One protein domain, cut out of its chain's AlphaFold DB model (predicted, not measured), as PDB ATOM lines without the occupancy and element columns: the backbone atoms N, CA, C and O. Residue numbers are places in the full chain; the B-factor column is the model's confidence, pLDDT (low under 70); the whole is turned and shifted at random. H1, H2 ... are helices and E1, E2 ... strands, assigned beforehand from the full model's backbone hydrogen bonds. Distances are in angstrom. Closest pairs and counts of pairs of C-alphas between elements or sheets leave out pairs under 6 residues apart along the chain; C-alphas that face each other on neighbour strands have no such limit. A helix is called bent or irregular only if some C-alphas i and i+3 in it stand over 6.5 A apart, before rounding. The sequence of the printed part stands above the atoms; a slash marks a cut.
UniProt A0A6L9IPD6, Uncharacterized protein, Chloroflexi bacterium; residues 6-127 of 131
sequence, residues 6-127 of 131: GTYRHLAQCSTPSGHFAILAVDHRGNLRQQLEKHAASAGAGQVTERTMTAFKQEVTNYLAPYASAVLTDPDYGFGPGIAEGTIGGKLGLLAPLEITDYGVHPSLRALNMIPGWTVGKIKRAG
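What this domain is: This is residues 6 to 127 of the 131 residues of an uncharacterized protein of Chloroflexi bacterium (UniProt A0A6L9IPD6). A small wall of three short parallel strands, E1, E2 and E3, has two helices, H3 and H4, over one of its faces, with H3 along the E1 side and H4 along the E2 side. H2 lies beyond the ends of the strands, near the first part of H3, and H1 grazes the sheet near E3. After E3 a long loop, residues 96 to 119, swings out and comes back to H5. The printed part has 122 residues with five named helices and three named strands, in the order H1 E1 H2 H3 E2 H4 E3 H5; the class is mostly helix. The whole is compact, with a radius of gyration of the C-alphas of 15.5 A and spans of 46 by 34 by 25 A.

How they stand to each other: H1, residues 6 to 13, only grazes the sheet with its residues 10 to 13; its closest C-alpha to E3, residues 93 to 95, is that of Gln 13, 5.3 A from Gly 93. E1, residues 23 to 26, is an edge strand, parallel to E2, residues 70 to 73, with N 24 and O 70 2.9 A apart. E2 is the inner strand, parallel also to E3, with N 95 and O 71 2.8 A apart. H2, residues 30 to 42, is not on the sheet. It is close to but not clearly touching H3, residues 50 to 67, about perpendicular at 74 degrees; their closest C-alphas are those of Arg 33 and Met 53, 7.0 A apart. H3 is on the sheet at a height of 9.1 A, along the strands, over E1 and only just over E2, where 3 of its C-alphas fall. E1, H2, H3 and E2 form a strand-helix-strand unit, two parallel neighbour strands with helices between, its crossover right-handed; E2, H4 and E3 form another, also right-handed, where H4 is residues 75 to 85. H4 is on the same face as H3, in two layers, helices on one face of the sheet. H3 and H4 touch at a steep tilt of 61 degrees, the same way; the closest C-alphas, of Thr 54 and Tyr 77, are 4.8 A apart. H5, residues 120 to 125, is only just not on the sheet, with 4 pairs of C-alphas within 10 A. Every O i to N i+4 pair is within hydrogen-bond range in H1, H2 and H5, against 12 of 14 in H3 and 4 of 7 in H4.

Where its parts are: H1 begins at C-alpha 6, (573.523, 308.939, 277.586). H2 is 18.6 A long, H3 26.2 A and H4 14.4 A; E1 is 9.5 A, E2 9.7 A and E3 6.7 A. H3 has a kink of 29 degrees near residue 61. H3 and H4 are only just irregular: C-alphas 63 and 66 are 7.0 A apart, and C-alphas 77 and 80 are 6.9 A apart. H5 ends at C-alpha 125, (578.352, 302.385, 288.372).

The domain as a whole: The two C-alphas farthest apart, of Gly 6 and Gly 44, are 49.4 A apart. The printed part has no cut, and the link from E3 to H5, 24 residues, is long. The mean pLDDT of the printed part is 93.3, and no printed residue is under 70.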
ATOM      1  N   GLY A   6     573.578 309.946 276.525       95.06
ATOM      2  CA  GLY A   6     573.523 308.939 277.586       95.06
ATOM      3  C   GLY A   6     572.097 308.452 277.842       95.06
ATOM      4  O   GLY A   6     571.848 307.249 277.844       95.06
ATOM      5  N   THR A   7     571.147 309.379 277.981       96.00
ATOM      6  CA  THR A   7     569.726 309.050 278.155       96.00
ATOM      7  C   THR A   7     569.193 308.263 276.960       96.00
ATOM      8  O   THR A   7     568.584 307.216 277.149       96.00
ATOM      9  N   TYR A   8     569.473 308.708 275.731       96.19
ATOM     10  CA  TYR A   8     569.038 308.013 274.519       96.19
ATOM     11  C   TYR A   8     569.593 306.584 274.455       96.19
ATOM     12  O   TYR A   8     568.843 305.642 274.206       96.19
ATOM     13  N   ARG A   9     570.888 306.402 274.752       95.81
ATOM     14  CA  ARG A   9     571.528 305.079 274.787       95.81
ATOM     15  C   ARG A   9     570.844 304.139 275.780       95.81
ATOM     16  O   ARG A   9     570.655 302.972 275.454       95.81
ATOM     17  N   HIS A  10     570.482 304.619 276.968       96.88
ATOM     18  CA  HIS A  10     569.829 303.779 277.973       96.88
ATOM     19  C   HIS A  10     568.367 303.483 277.665       96.88
ATOM     20  O   HIS A  10     567.945 302.348 277.849       96.88
ATOM     21  N   LEU A  11     567.623 304.447 277.117       96.69
ATOM     22  CA  LEU A  11     566.270 304.192 276.622       96.69
ATOM     23  C   LEU A  11     566.284 303.126 275.520       96.69
ATOM     24  O   LEU A  11     565.492 302.190 275.572       96.69
ATOM     25  N   ALA A  12     567.224 303.212 274.575       96.00
ATOM     26  CA  ALA A  12     567.386 302.208 273.526       96.00
ATOM     27  C   ALA A  12     567.782 300.831 274.089       96.00
ATOM     28  O   ALA A  12     567.266 299.818 273.635       96.00
ATOM     29  N   GLN A  13     568.654 300.788 275.104       96.00
ATOM     30  CA  GLN A  13     569.028 299.546 275.791       96.00
ATOM     31  C   GLN A  13     567.840 298.889 276.509       96.00
ATOM     32  O   GLN A  13     567.775 297.668 276.579       96.00
ATOM     33  N   CYS A  14     566.909 299.685 277.034       97.88
ATOM     34  CA  CYS A  14     565.700 299.199 277.694       97.88
ATOM     35  C   CYS A  14     564.535 298.931 276.729       97.88
ATOM     36  O   CYS A  14     563.432 298.682 277.200       97.88
ATOM     37  N   SER A  15     564.747 299.012 275.414       97.69
ATOM     38  CA  SER A  15     563.694 298.869 274.404       97.69
ATOM     39  C   SER A  15     563.876 297.595 273.578       97.69
ATOM     40  O   SER A  15     564.986 297.111 273.371       97.69
ATOM     41  N   THR A  16     562.780 297.058 273.050       97.06
ATOM     42  CA  THR A  16     562.805 296.023 272.011       97.06
ATOM     43  C   THR A  16     563.390 296.580 270.702       97.06
ATOM     44  O   THR A  16     563.433 297.801 270.517       97.06
ATOM     45  N   PRO A  17     563.767 295.727 269.724       95.12
ATOM     46  CA  PRO A  17     564.220 296.193 268.408       95.12
ATOM     47  C   PRO A  17     563.211 297.080 267.660       95.12
ATOM     48  O   PRO A  17     563.607 297.863 266.802       95.12
ATOM     49  N   SER A  18     561.917 296.977 267.984       96.69
ATOM     50  CA  SER A  18     560.852 297.821 267.430       96.69
ATOM     51  C   SER A  18     560.592 299.102 268.236       96.69
ATOM     52  O   SER A  18     559.642 299.817 267.932       96.69
ATOM     53  N   GLY A  19     561.406 299.397 269.255       96.31
ATOM     54  CA  GLY A  19     561.318 300.625 270.049       96.31
ATOM     55  C   GLY A  19     560.267 300.608 271.162       96.31
ATOM     56  O   GLY A  19     559.845 301.674 271.602       96.31
ATOM     57  N   HIS A  20     559.829 299.430 271.617       97.75
ATOM     58  CA  HIS A  20     558.842 299.303 272.696       97.75
ATOM     59  C   HIS A  20     559.503 298.950 274.028       97.75
ATOM     60  O   HIS A  20     560.480 298.209 274.058       97.75
ATOM     61  N   PHE A  21     558.922 299.397 275.139       98.19
ATOM     62  CA  PHE A  21     559.309 298.941 276.473       98.19
ATOM     63  C   PHE A  21     558.506 297.694 276.851       98.19
ATOM     64  O   PHE A  21     557.299 297.762 277.065       98.19
ATOM     65  N   ALA A  22     559.187 296.558 276.957       97.75
ATOM     66  CA  ALA A  22     558.657 295.320 277.523       97.75
ATOM     67  C   ALA A  22     559.487 294.989 278.766       97.75
ATOM     68  O   ALA A  22     560.551 294.380 278.657       97.75
ATOM     69  N   ILE A  23     559.081 295.499 279.928       98.12
ATOM     70  CA  ILE A  23     559.909 295.504 281.142       98.12
ATOM     71  C   ILE A  23     559.347 294.506 282.151       98.12
ATOM     72  O   ILE A  23     558.166 294.562 282.489       98.12
ATOM     73  N   LEU A  24     560.204 293.622 282.662       97.75
ATOM     74  CA  LEU A  24     559.875 292.747 283.783       97.75
ATOM     75  C   LEU A  24     560.078 293.505 285.099       97.75
ATOM     76  O   LEU A  24     561.210 293.823 285.458       97.75
ATOM     77  N   ALA A  25     558.994 293.775 285.825       97.19
ATOM     78  CA  ALA A  25     559.052 294.400 287.144       97.19
ATOM     79  C   ALA A  25     559.010 293.344 288.257       97.19
ATOM     80  O   ALA A  25     558.019 292.636 288.437       97.19
ATOM     81  N   VAL A  26     560.103 293.246 289.012       96.00
ATOM     82  CA  VAL A  26     560.310 292.279 290.098       96.00
ATOM     83  C   VAL A  26     561.021 292.937 291.294       96.00
ATOM     84  O   VAL A  26     561.728 292.293 292.061       96.00
ATOM     85  N   ASP A  27     560.804 294.233 291.504       95.06
ATOM     86  CA  ASP A  27     561.378 295.063 292.576       95.06
ATOM     87  C   ASP A  27     560.581 295.040 293.896       95.06
ATOM     88  O   ASP A  27     560.989 295.604 294.913       95.06
ATOM     89  N   HIS A  28     559.455 294.331 293.912       93.81
ATOM     90  CA  HIS A  28     558.623 294.115 295.092       93.81
ATOM     91  C   HIS A  28     559.417 293.539 296.277       93.81
ATOM     92  O   HIS A  28     560.071 292.502 296.146       93.81
ATOM     93  N   ARG A  29     559.335 294.185 297.449       91.81
ATOM     94  CA  ARG A  29     560.015 293.752 298.687       91.81
ATOM     95  C   ARG A  29     559.019 293.307 299.752       91.81
ATOM     96  O   ARG A  29     558.692 292.127 299.818       91.81
ATOM     97  N   GLY A  30     558.505 294.239 300.558       90.56
ATOM     98  CA  GLY A  30     557.653 293.916 301.709       90.56
ATOM     99  C   GLY A  30     556.377 293.153 301.340       90.56
ATOM    100  O   GLY A  30     556.035 292.171 301.994       90.56
ATOM    101  N   ASN A  31     555.705 293.545 300.256       91.94
ATOM    102  CA  ASN A  31     554.506 292.847 299.795       91.94
ATOM    103  C   ASN A  31     554.820 291.445 299.250       91.94
ATOM    104  O   ASN A  31     554.083 290.512 299.553       91.94
ATOM    105  N   LEU A  32     555.917 291.273 298.505       94.50
ATOM    106  CA  LEU A  32     556.364 289.959 298.044       94.50
ATOM    107  C   LEU A  32     556.665 289.044 299.237       94.50
ATOM    108  O   LEU A  32     556.155 287.927 299.272       94.50
ATOM    109  N   ARG A  33     557.407 289.532 300.242       94.75
ATOM    110  CA  ARG A  33     557.673 288.771 301.472       94.75
ATOM    111  C   ARG A  33     556.368 288.321 302.128       94.75
ATOM    112  O   ARG A  33     556.213 287.135 302.390       94.75
ATOM    113  N   GLN A  34     555.407 289.229 302.297       93.94
ATOM    114  CA  GLN A  34     554.111 288.897 302.893       93.94
ATOM    115  C   GLN A  34     553.360 287.806 302.106       93.94
ATOM    116  O   GLN A  34     552.726 286.939 302.704       93.94
ATOM    117  N   GLN A  35     553.396 287.838 300.769       95.00
ATOM    118  CA  GLN A  35     552.746 286.807 299.952       95.00
ATOM    119  C   GLN A  35     553.452 285.453 300.075       95.00
ATOM    120  O   GLN A  35     552.785 284.429 300.224       95.00
ATOM    121  N   LEU A  36     554.786 285.447 300.079       95.19
ATOM    122  CA  LEU A  36     555.566 284.228 300.285       95.19
ATOM    123  C   LEU A  36     555.337 283.642 301.683       95.19
ATOM    124  O   LEU A  36     555.220 282.430 301.813       95.19
ATOM    125  N   GLU A  37     555.208 284.477 302.718       95.50
ATOM    126  CA  GLU A  37     554.926 284.033 304.091       95.50
ATOM    127  C   GLU A  37     553.545 283.384 304.200       95.50
ATOM    128  O   GLU A  37     553.412 282.307 304.781       95.50
ATOM    129  N   LYS A  38     552.521 283.991 303.585       94.69
ATOM    130  CA  LYS A  38     551.174 283.404 303.507       94.69
ATOM    131  C   LYS A  38     551.200 282.046 302.812       94.69
ATOM    132  O   LYS A  38     550.593 281.095 303.303       94.69
ATOM    133  N   HIS A  39     551.917 281.949 301.693       94.00
ATOM    134  CA  HIS A  39     552.052 280.696 300.963       94.00
ATOM    135  C   HIS A  39     552.790 279.636 301.793       94.00
ATOM    136  O   HIS A  39     552.284 278.524 301.944       94.00
ATOM    137  N   ALA A  40     553.924 279.991 302.403       93.12
ATOM    138  CA  ALA A  40     554.712 279.092 303.237       93.12
ATOM    139  C   ALA A  40     553.899 278.542 304.418       93.12
ATOM    140  O   ALA A  40     553.892 277.331 304.641       93.12
ATOM    141  N   ALA A  41     553.139 279.401 305.106       91.88
ATOM    142  CA  ALA A  41     552.249 278.989 306.189       91.88
ATOM    143  C   ALA A  41     551.172 278.000 305.711       91.88
ATOM    144  O   ALA A  41     550.921 276.998 306.376       91.88
ATOM    145  N   SER A  42     550.568 278.241 304.539       91.50
ATOM    146  CA  SER A  42     549.554 277.338 303.970       91.50
ATOM    147  C   SER A  42     550.117 275.994 303.491       91.50
ATOM    148  O   SER A  42     549.403 274.996 303.498       91.50
ATOM    149  N   ALA A  43     551.393 275.958 303.100       90.69
ATOM    150  CA  ALA A  43     552.074 274.773 302.588       90.69
ATOM    151  C   ALA A  43     552.818 273.972 303.675       90.69
ATOM    152  O   ALA A  43     553.447 272.963 303.362       90.69
ATOM    153  N   GLY A  44     552.796 274.425 304.936       85.88
ATOM    154  CA  GLY A  44     553.605 273.835 306.010       85.88
ATOM    155  C   GLY A  44     555.117 273.978 305.782       85.88
ATOM    156  O   GLY A  44     555.895 273.161 306.273       85.88
ATOM    157  N   ALA A  45     555.536 274.980 305.006       85.50
ATOM    158  CA  ALA A  45     556.936 275.244 304.700       85.50
ATOM    159  C   ALA A  45     557.612 276.092 305.794       85.50
ATOM    160  O   ALA A  45     556.962 276.682 306.656       85.50
ATOM    161  N   GLY A  46     558.946 276.150 305.751       84.69
ATOM    162  CA  GLY A  46     559.751 276.952 306.676       84.69
ATOM    163  C   GLY A  46     559.591 278.467 306.493       84.69
ATOM    164  O   GLY A  46     558.917 278.948 305.584       84.69
ATOM    165  N   GLN A  47     560.254 279.232 307.362       91.38
ATOM    166  CA  GLN A  47     560.231 280.696 307.346       91.38
ATOM    167  C   GLN A  47     560.779 281.274 306.027       91.38
ATOM    168  O   GLN A  47     561.783 280.798 305.492       91.38
ATOM    169  N   VAL A  48     560.163 282.355 305.539       94.69
ATOM    170  CA  VAL A  48     560.700 283.140 304.418       94.69
ATOM    171  C   VAL A  48     561.948 283.886 304.878       94.69
ATOM    172  O   VAL A  48     561.900 284.720 305.780       94.69
ATOM    173  N   THR A  49     563.077 283.574 304.250       94.88
ATOM    174  CA  THR A  49     564.381 284.192 304.529       94.88
ATOM    175  C   THR A  49     564.795 285.130 303.396       94.88
ATOM    176  O   THR A  49     564.216 285.103 302.309       94.88
ATOM    177  N   GLU A  50     565.868 285.899 303.594       93.00
ATOM    178  CA  GLU A  50     566.477 286.695 302.516       93.00
ATOM    179  C   GLU A  50     566.888 285.815 301.330       93.00
ATOM    180  O   GLU A  50     566.687 286.181 300.176       93.00
ATOM    181  N   ARG A  51     567.375 284.598 301.611       93.44
ATOM    182  CA  ARG A  51     567.701 283.609 300.578       93.44
ATOM    183  C   ARG A  51     566.461 283.182 299.797       93.44
ATOM    184  O   ARG A  51     566.552 283.019 298.587       93.44
ATOM    185  N   THR A  52     565.318 283.022 300.464       94.81
ATOM    186  CA  THR A  52     564.034 282.723 299.810       94.81
ATOM    187  C   THR A  52     563.633 283.854 298.860       94.81
ATOM    188  O   THR A  52     563.256 283.589 297.723       94.81
ATOM    189  N   MET A  53     563.772 285.110 299.299       95.81
ATOM    190  CA  MET A  53     563.475 286.296 298.484       95.81
ATOM    191  C   MET A  53     564.371 286.379 297.247       95.81
ATOM    192  O   MET A  53     563.871 286.541 296.135       95.81
ATOM    193  N   THR A  54     565.688 286.244 297.429       95.31
ATOM    194  CA  THR A  54     566.652 286.241 296.323       95.31
ATOM    195  C   THR A  54     566.373 285.097 295.358       95.31
ATOM    196  O   THR A  54     566.236 285.352 294.166       95.31
ATOM    197  N   ALA A  55     566.220 283.862 295.849       94.81
ATOM    198  CA  ALA A  55     565.985 282.692 295.003       94.81
ATOM    199  C   ALA A  55     564.728 282.853 294.141       94.81
ATOM    200  O   ALA A  55     564.795 282.659 292.932       94.81
ATOM    201  N   PHE A  56     563.618 283.302 294.736       95.81
ATOM    202  CA  PHE A  56     562.384 283.568 293.998       95.81
ATOM    203  C   PHE A  56     562.600 284.588 292.870       95.81
ATOM    204  O   PHE A  56     562.191 284.372 291.731       95.81
ATOM    205  N   LYS A  57     563.275 285.707 293.163       96.44
ATOM    206  CA  LYS A  57     563.532 286.754 292.163       96.44
ATOM    207  C   LYS A  57     564.461 286.274 291.055       96.44
ATOM    208  O   LYS A  57     564.229 286.620 289.897       96.44
ATOM    209  N   GLN A  58     565.486 285.493 291.392       95.00
ATOM    210  CA  GLN A  58     566.399 284.925 290.403       95.00
ATOM    211  C   GLN A  58     565.697 283.913 289.510       95.00
ATOM    212  O   GLN A  58     565.881 283.958 288.301       95.00
ATOM    213  N   GLU A  59     564.826 283.073 290.067       96.12
ATOM    214  CA  GLU A  59     564.028 282.128 289.290       96.12
ATOM    215  C   GLU A  59     563.114 282.859 288.297       96.12
ATOM    216  O   GLU A  59     563.195 282.626 287.091       96.12
ATOM    217  N   VAL A  60     562.323 283.827 288.775       96.69
ATOM    218  CA  VAL A  60     561.458 284.656 287.919       96.69
ATOM    219  C   VAL A  60     562.268 285.360 286.828       96.69
ATOM    220  O   VAL A  60     561.883 285.337 285.659       96.69
ATOM    221  N   THR A  61     563.401 285.963 287.191       96.00
ATOM    222  CA  THR A  61     564.274 286.668 286.243       96.00
ATOM    223  C   THR A  61     564.840 285.702 285.208       96.00
ATOM    224  O   THR A  61     564.743 285.972 284.019       96.00
ATOM    225  N   ASN A  62     565.356 284.547 285.621       94.75
ATOM    226  CA  ASN A  62     565.939 283.552 284.727       94.75
ATOM    227  C   ASN A  62     564.939 283.052 283.670       94.75
ATOM    228  O   ASN A  62     565.296 282.910 282.501       94.75
ATOM    229  N   TYR A  63     563.678 282.829 284.055       96.00
ATOM    230  CA  TYR A  63     562.649 282.352 283.127       96.00
ATOM    231  C   TYR A  63     562.052 283.451 282.244       96.00
ATOM    232  O   TYR A  63     561.716 283.184 281.091       96.00
ATOM    233  N   LEU A  64     561.892 284.675 282.759       96.88
ATOM    234  CA  LEU A  64     561.137 285.726 282.067       96.88
ATOM    235  C   LEU A  64     562.010 286.794 281.399       96.88
ATOM    236  O   LEU A  64     561.584 287.383 280.404       96.88
ATOM    237  N   ALA A  65     563.231 287.036 281.885       94.69
ATOM    238  CA  ALA A  65     564.139 288.027 281.308       94.69
ATOM    239  C   ALA A  65     564.455 287.811 279.816       94.69
ATOM    240  O   ALA A  65     564.560 288.818 279.116       94.69
ATOM    241  N   PRO A  66     564.545 286.575 279.272       94.12
ATOM    242  CA  PRO A  66     564.749 286.373 277.833       94.12
ATOM    243  C   PRO A  66     563.658 286.986 276.943       94.12
ATOM    244  O   PRO A  66     563.895 287.223 275.759       94.12
ATOM    245  N   TYR A  67     562.472 287.251 277.501       95.38
ATOM    246  CA  TYR A  67     561.336 287.861 276.807       95.38
ATOM    247  C   TYR A  67     561.178 289.357 277.113       95.38
ATOM    248  O   TYR A  67     560.280 290.005 276.575       95.38
ATOM    249  N   ALA A  68     562.034 289.910 277.975       97.06
ATOM    250  CA  ALA A  68     561.996 291.300 278.390       97.06
ATOM    251  C   ALA A  68     563.109 292.115 277.715       97.06
ATOM    252  O   ALA A  68     564.216 291.650 277.467       97.06
ATOM    253  N   SER A  69     562.811 293.381 277.452       97.38
ATOM    254  CA  SER A  69     563.791 294.394 277.039       97.38
ATOM    255  C   SER A  69     564.609 294.944 278.215       97.38
ATOM    256  O   SER A  69     565.757 295.352 278.047       97.38
ATOM    257  N   ALA A  70     564.039 294.930 279.422       98.12
ATOM    258  CA  ALA A  70     564.713 295.325 280.650       98.12
ATOM    259  C   ALA A  70     564.098 294.633 281.869       98.12
ATOM    260  O   ALA A  70     562.962 294.157 281.822       98.12
ATOM    261  N   VAL A  71     564.834 294.643 282.975       97.81
ATOM    262  CA  VAL A  71     564.364 294.214 284.292       97.81
ATOM    263  C   VAL A  71     564.428 295.398 285.251       97.81
ATOM    264  O   VAL A  71     565.460 296.058 285.359       97.81
ATOM    265  N   LEU A  72     563.324 295.651 285.953       97.75
ATOM    266  CA  LEU A  72     563.263 296.510 287.129       97.75
ATOM    267  C   LEU A  72     563.328 295.618 288.366       97.75
ATOM    268  O   LEU A  72     562.404 294.845 288.620       97.75
ATOM    269  N   THR A  73     564.425 295.697 289.116       96.31
ATOM    270  CA  THR A  73     564.625 294.863 290.303       96.31
ATOM    271  C   THR A  73     565.277 295.642 291.430       96.31
ATOM    272  O   THR A  73     566.010 296.606 291.203       96.31
ATOM    273  N   ASP A  74     564.991 295.239 292.663       93.62
ATOM    274  CA  ASP A  74     565.515 295.931 293.826       93.62
ATOM    275  C   ASP A  74     567.009 295.624 294.023       93.62
ATOM    276  O   ASP A  74     567.496 294.533 293.684       93.62
ATOM    277  N   PRO A  75     567.753 296.583 294.584       88.44
ATOM    278  CA  PRO A  75     569.181 296.428 294.774       88.44
ATOM    279  C   PRO A  75     569.599 295.381 295.819       88.44
ATOM    280  O   PRO A  75     570.737 294.914 295.757       88.44
ATOM    281  N   ASP A  76     568.728 295.034 296.770       85.19
ATOM    282  CA  ASP A  76     569.084 294.198 297.923       85.19
ATOM    283  C   ASP A  76     569.033 292.703 297.569       85.19
ATOM    284  O   ASP A  76     569.939 291.946 297.917       85.19
ATOM    285  N   TYR A  77     568.005 292.277 296.828       90.44
ATOM    286  CA  TYR A  77     567.743 290.866 296.525       90.44
ATOM    287  C   TYR A  77     567.945 290.489 295.059       90.44
ATOM    288  O   TYR A  77     568.217 289.324 294.763       90.44
ATOM    289  N   GLY A  78     567.748 291.433 294.138       90.62
ATOM    290  CA  GLY A  78     567.683 291.148 292.707       90.62
ATOM    291  C   GLY A  78     568.926 291.563 291.934       90.62
ATOM    292  O   GLY A  78     569.503 290.754 291.210       90.62
ATOM    293  N   PHE A  79     569.347 292.818 292.109       89.19
ATOM    294  CA  PHE A  79     570.391 293.456 291.303       89.19
ATOM    295  C   PHE A  79     571.747 292.753 291.439       89.19
ATOM    296  O   PHE A  79     572.344 292.347 290.446       89.19
ATOM    297  N   GLY A  80     572.241 292.610 292.674       89.00
ATOM    298  CA  GLY A  80     573.554 292.022 292.949       89.00
ATOM    299  C   GLY A  80     573.646 290.554 292.524       89.00
ATOM    300  O   GLY A  80     574.485 290.236 291.679       89.00
ATOM    301  N   PRO A  81     572.778 289.669 293.054       91.19
ATOM    302  CA  PRO A  81     572.779 288.257 292.685       91.19
ATOM    303  C   PRO A  81     572.550 288.043 291.189       91.19
ATOM    304  O   PRO A  81     573.270 287.264 290.577       91.19
ATOM    305  N   GLY A  82     571.644 288.804 290.564       91.88
ATOM    306  CA  GLY A  82     571.339 288.611 289.147       91.88
ATOM    307  C   GLY A  82     572.480 288.987 288.206       91.88
ATOM    308  O   GLY A  82     572.683 288.333 287.184       91.88
ATOM    309  N   ILE A  83     573.282 289.992 288.567       91.31
ATOM    310  CA  ILE A  83     574.520 290.296 287.838       91.31
ATOM    311  C   ILE A  83     575.574 289.215 288.090       91.31
ATOM    312  O   ILE A  83     576.211 288.757 287.144       91.31
ATOM    313  N   ALA A  84     575.773 288.813 289.348       90.62
ATOM    314  CA  ALA A  84     576.806 287.848 289.723       90.62
ATOM    315  C   ALA A  84     576.566 286.452 289.120       90.62
ATOM    316  O   ALA A  84     577.515 285.782 288.721       90.62
ATOM    317  N   GLU A  85     575.304 286.033 289.030       88.88
ATOM    318  CA  GLU A  85     574.872 284.741 288.483       88.88
ATOM    319  C   GLU A  85     574.623 284.795 286.966       88.88
ATOM    320  O   GLU A  85     574.449 283.762 286.325       88.88
ATOM    321  N   GLY A  86     574.632 285.993 286.371       89.12
ATOM    322  CA  GLY A  86     574.466 286.202 284.933       89.12
ATOM    323  C   GLY A  86     573.022 286.133 284.424       89.12
ATOM    324  O   GLY A  86     572.817 286.197 283.212       89.12
ATOM    325  N   THR A  87     572.020 286.051 285.310       89.31
ATOM    326  CA  THR A  87     570.592 286.125 284.937       89.31
ATOM    327  C   THR A  87     570.227 287.510 284.388       89.31
ATOM    328  O   THR A  87     569.364 287.634 283.518       89.31
ATOM    329  N   ILE A  88     570.938 288.555 284.827       92.69
ATOM    330  CA  ILE A  88     570.904 289.906 284.259       92.69
ATOM    331  C   ILE A  88     572.124 290.073 283.349       92.69
ATOM    332  O   ILE A  88     573.189 290.547 283.751       92.69
ATOM    333  N   GLY A  89     571.971 289.648 282.095       87.62
ATOM    334  CA  GLY A  89     573.026 289.742 281.088       87.62
ATOM    335  C   GLY A  89     573.298 291.181 280.629       87.62
ATOM    336  O   GLY A  89     572.408 292.024 280.606       87.62
ATOM    337  N   GLY A  90     574.516 291.467 280.155       86.50
ATOM    338  CA  GLY A  90     574.947 292.838 279.819       86.50
ATOM    339  C   GLY A  90     574.190 293.549 278.680       86.50
ATOM    340  O   GLY A  90     574.383 294.747 278.477       86.50
ATOM    341  N   LYS A  91     573.344 292.837 277.922       87.75
ATOM    342  CA  LYS A  91     572.464 293.426 276.893       87.75
ATOM    343  C   LYS A  91     571.078 293.796 277.425       87.75
ATOM    344  O   LYS A  91     570.412 294.607 276.793       87.75
ATOM    345  N   LEU A  92     570.661 293.214 278.546       94.94
ATOM    346  CA  LEU A  92     569.368 293.466 279.168       94.94
ATOM    347  C   LEU A  92     569.407 294.828 279.867       94.94
ATOM    348  O   LEU A  92     570.356 295.122 280.598       94.94
ATOM    349  N   GLY A  93     568.404 295.677 279.637       97.12
ATOM    350  CA  GLY A  93     568.282 296.924 280.384       97.12
ATOM    351  C   GLY A  93     568.106 296.651 281.880       97.12
ATOM    352  O   GLY A  93     567.375 295.738 282.261       97.12
ATOM    353  N   LEU A  94     568.752 297.447 282.728       97.06
ATOM    354  CA  LEU A  94     568.675 297.287 284.181       97.06
ATOM    355  C   LEU A  94     568.149 298.561 284.832       97.06
ATOM    356  O   LEU A  94     568.785 299.612 284.761       97.06
ATOM    357  N   LEU A  95     566.990 298.460 285.466       97.62
ATOM    358  CA  LEU A  95     566.347 299.537 286.204       97.62
ATOM    359  C   LEU A  95     566.330 299.173 287.688       97.62
ATOM    360  O   LEU A  95     566.184 298.000 288.041       97.62
ATOM    361  N   ALA A  96     566.474 300.168 288.555       96.00
ATOM    362  CA  ALA A  96     566.430 299.957 289.995       96.00
ATOM    363  C   ALA A  96     565.682 301.102 290.681       96.00
ATOM    364  O   ALA A  96     565.985 302.253 290.378       96.00
ATOM    365  N   PRO A  97     564.770 300.809 291.623       95.25
ATOM    366  CA  PRO A  97     564.117 301.849 292.406       95.25
ATOM    367  C   PRO A  97     565.130 302.552 293.320       95.25
ATOM    368  O   PRO A  97     566.123 301.957 293.754       95.25
ATOM    369  N   LEU A  98     564.854 303.809 293.665       94.56
ATOM    370  CA  LEU A  98     565.626 304.561 294.659       94.56
ATOM    371  C   LEU A  98     564.987 304.533 296.046       94.56
ATOM    372  O   LEU A  98     565.663 304.771 297.051       94.56
ATOM    373  N   GLU A  99     563.698 304.236 296.098       91.94
ATOM    374  CA  GLU A  99     562.847 304.352 297.264       91.94
ATOM    375  C   GLU A  99     562.292 303.007 297.737       91.94
ATOM    376  O   GLU A  99     562.282 301.989 297.042       91.94
ATOM    377  N   ILE A 100     561.840 303.003 298.984       89.44
ATOM    378  CA  ILE A 100     561.111 301.923 299.625       89.44
ATOM    379  C   ILE A 100     559.625 302.201 299.500       89.44
ATOM    380  O   ILE A 100     559.098 303.126 300.114       89.44
ATOM    381  N   THR A 101     558.942 301.349 298.742       85.88
ATOM    382  CA  THR A 101     557.486 301.378 298.662       85.88
ATOM    383  C   THR A 101     556.880 300.746 299.908       85.88
ATOM    384  O   THR A 101     557.004 299.539 300.132       85.88
ATOM    385  N   ASP A 102     556.183 301.562 300.697       85.19
ATOM    386  CA  ASP A 102     555.353 301.089 301.800       85.19
ATOM    387  C   ASP A 102     553.965 300.672 301.289       85.19
ATOM    388  O   ASP A 102     553.101 301.496 300.973       85.19
ATOM    389  N   TYR A 103     553.755 299.362 301.197       83.69
ATOM    390  CA  TYR A 103     552.485 298.773 300.773       83.69
ATOM    391  C   TYR A 103     551.442 298.684 301.902       83.69
ATOM    392  O   TYR A 103     550.311 298.293 301.629       83.69
ATOM    393  N   GLY A 104     551.796 299.036 303.143       84.94
ATOM    394  CA  GLY A 104     550.904 298.999 304.304       84.94
ATOM    395  C   GLY A 104     550.014 300.234 304.459       84.94
ATOM    396  O   GLY A 104     549.027 300.179 305.192       84.94
ATOM    397  N   VAL A 105     550.322 301.332 303.762       88.12
ATOM    398  CA  VAL A 105     549.563 302.589 303.832       88.12
ATOM    399  C   VAL A 105     549.004 303.003 302.471       88.12
ATOM    400  O   VAL A 105     549.528 302.644 301.410       88.12
ATOM    401  N   HIS A 106     547.925 303.790 302.505       88.81
ATOM    402  CA  HIS A 106     547.336 304.375 301.302       88.81
ATOM    403  C   HIS A 106     548.392 305.198 300.533       88.81
ATOM    404  O   HIS A 106     549.160 305.918 301.175       88.81
ATOM    405  N   PRO A 107     548.444 305.154 299.183       85.62
ATOM    406  CA  PRO A 107     549.479 305.837 298.403       85.62
ATOM    407  C   PRO A 107     549.665 307.324 298.729       85.62
ATOM    408  O   PRO A 107     550.793 307.802 298.739       85.62
ATOM    409  N   SER A 108     548.585 308.040 299.061       89.06
ATOM    410  CA  SER A 108     548.637 309.464 299.432       89.06
ATOM    411  C   SER A 108     549.303 309.753 300.784       89.06
ATOM    412  O   SER A 108     549.520 310.916 301.107       89.06
ATOM    413  N   LEU A 109     549.568 308.724 301.592       90.06
ATOM    414  CA  LEU A 109     550.145 308.827 302.935       90.06
ATOM    415  C   LEU A 109     551.579 308.285 303.001       90.06
ATOM    416  O   LEU A 109     552.179 308.268 304.074       90.06
ATOM    417  N   ARG A 110     552.129 307.808 301.880       89.56
ATOM    418  CA  ARG A 110     553.472 307.224 301.845       89.56
ATOM    419  C   ARG A 110     554.524 308.304 302.056       89.56
ATOM    420  O   ARG A 110     554.585 309.276 301.308       89.56
ATOM    421  N   ALA A 111     555.389 308.094 303.041       89.56
ATOM    422  CA  ALA A 111     556.619 308.859 303.161       89.56
ATOM    423  C   ALA A 111     557.632 308.390 302.107       89.56
ATOM    424  O   ALA A 111     557.752 307.192 301.834       89.56
ATOM    425  N   LEU A 112     558.387 309.331 301.537       89.75
ATOM    426  CA  LEU A 112     559.515 309.011 300.670       89.75
ATOM    427  C   LEU A 112     560.681 308.518 301.531       89.75
ATOM    428  O   LEU A 112     561.343 309.310 302.200       89.75
ATOM    429  N   ASN A 113     560.942 307.215 301.489       91.31
ATOM    430  CA  ASN A 113     562.070 306.596 302.175       91.31
ATOM    431  C   ASN A 113     563.053 306.053 301.146       91.31
ATOM    432  O   ASN A 113     562.677 305.229 300.322       91.31
ATOM    433  N   MET A 114     564.308 306.490 301.191       93.06
ATOM    434  CA  MET A 114     565.344 306.016 300.267       93.06
ATOM    435  C   MET A 114     565.856 304.636 300.678       93.06
ATOM    436  O   MET A 114     565.922 304.324 301.868       93.06
ATOM    437  N   ILE A 115     566.280 303.828 299.708       92.56
ATOM    438  CA  ILE A 115     566.961 302.563 299.998       92.56
ATOM    439  C   ILE A 115     568.346 302.871 300.596       92.56
ATOM    440  O   ILE A 115     569.161 303.531 299.939       92.56
ATOM    441  N   PRO A 116     568.652 302.410 301.826       92.06
ATOM    442  CA  PRO A 116     569.909 302.732 302.487       92.06
ATOM    443  C   PRO A 116     571.136 302.347 301.655       92.06
ATOM    444  O   PRO A 116     571.252 301.240 301.136       92.06
ATOM    445  N   GLY A 117     572.081 303.279 301.529       92.50
ATOM    446  CA  GLY A 117     573.346 303.034 300.836       92.50
ATOM    447  C   GLY A 117     573.249 302.943 299.309       92.50
ATOM    448  O   GLY A 117     574.265 302.635 298.675       92.50
ATOM    449  N   TRP A 118     572.089 303.225 298.707       93.25
ATOM    450  CA  TRP A 118     571.909 303.300 297.257       93.25
ATOM    451  C   TRP A 118     571.662 304.731 296.789       93.25
ATOM    452  O   TRP A 118     570.901 305.497 297.366       93.25
ATOM    453  N   THR A 119     572.382 305.108 295.736       95.62
ATOM    454  CA  THR A 119     572.319 306.431 295.107       95.62
ATOM    455  C   THR A 119     572.274 306.246 293.599       95.62
ATOM    456  O   THR A 119     572.760 305.230 293.096       95.62
ATOM    457  N   VAL A 120     571.801 307.260 292.867       96.44
ATOM    458  CA  VAL A 120     571.825 307.271 291.392       96.44
ATOM    459  C   VAL A 120     573.213 306.915 290.858       96.44
ATOM    460  O   VAL A 120     573.359 306.054 289.995       96.44
ATOM    461  N   GLY A 121     574.262 307.522 291.425       96.88
ATOM    462  CA  GLY A 121     575.639 307.251 291.022       96.88
ATOM    463  C   GLY A 121     576.085 305.812 291.300       96.88
ATOM    464  O   GLY A 121     576.824 305.240 290.500       96.88
ATOM    465  N   LYS A 122     575.640 305.204 292.407       95.31
ATOM    466  CA  LYS A 122     575.952 303.803 292.727       95.31
ATOM    467  C   LYS A 122     575.227 302.841 291.786       95.31
ATOM    468  O   LYS A 122     575.889 301.970 291.232       95.31
ATOM    469  N   ILE A 123     573.930 303.050 291.541       95.12
ATOM    470  CA  ILE A 123     573.146 302.277 290.560       95.12
ATOM    471  C   ILE A 123     573.812 302.372 289.186       95.12
ATOM    472  O   ILE A 123     574.032 301.363 288.516       95.12
ATOM    473  N   LYS A 124     574.234 303.582 288.802       95.69
ATOM    474  CA  LYS A 124     574.872 303.803 287.511       95.69
ATOM    475  C   LYS A 124     576.191 303.048 287.354       95.69
ATOM    476  O   LYS A 124     576.406 302.408 286.327       95.69
ATOM    477  N   ARG A 125     577.068 303.113 288.363       94.50
ATOM    478  CA  ARG A 125     578.352 302.385 288.372       94.50
ATOM    479  C   ARG A 125     578.177 300.872 288.389       94.50
ATOM    480  O   ARG A 125     579.045 300.170 287.890       94.50
ATOM    481  N   ALA A 126     577.063 300.387 288.925       91.38
ATOM    482  CA  ALA A 126     576.723 298.972 288.931       91.38
ATOM    483  C   ALA A 126     576.105 298.491 287.597       91.38
ATOM    484  O   ALA A 126     575.767 297.321 287.472       91.38
ATOM    485  N   GLY A 127     575.980 299.371 286.593       92.75
ATOM    486  CA  GLY A 127     575.501 299.025 285.249       92.75
ATOM    487  C   GLY A 127     574.068 299.462 284.945       92.75
ATOM    488  O   GLY A 127     573.594 299.218 283.841       92.75
TER     489      GLY A 127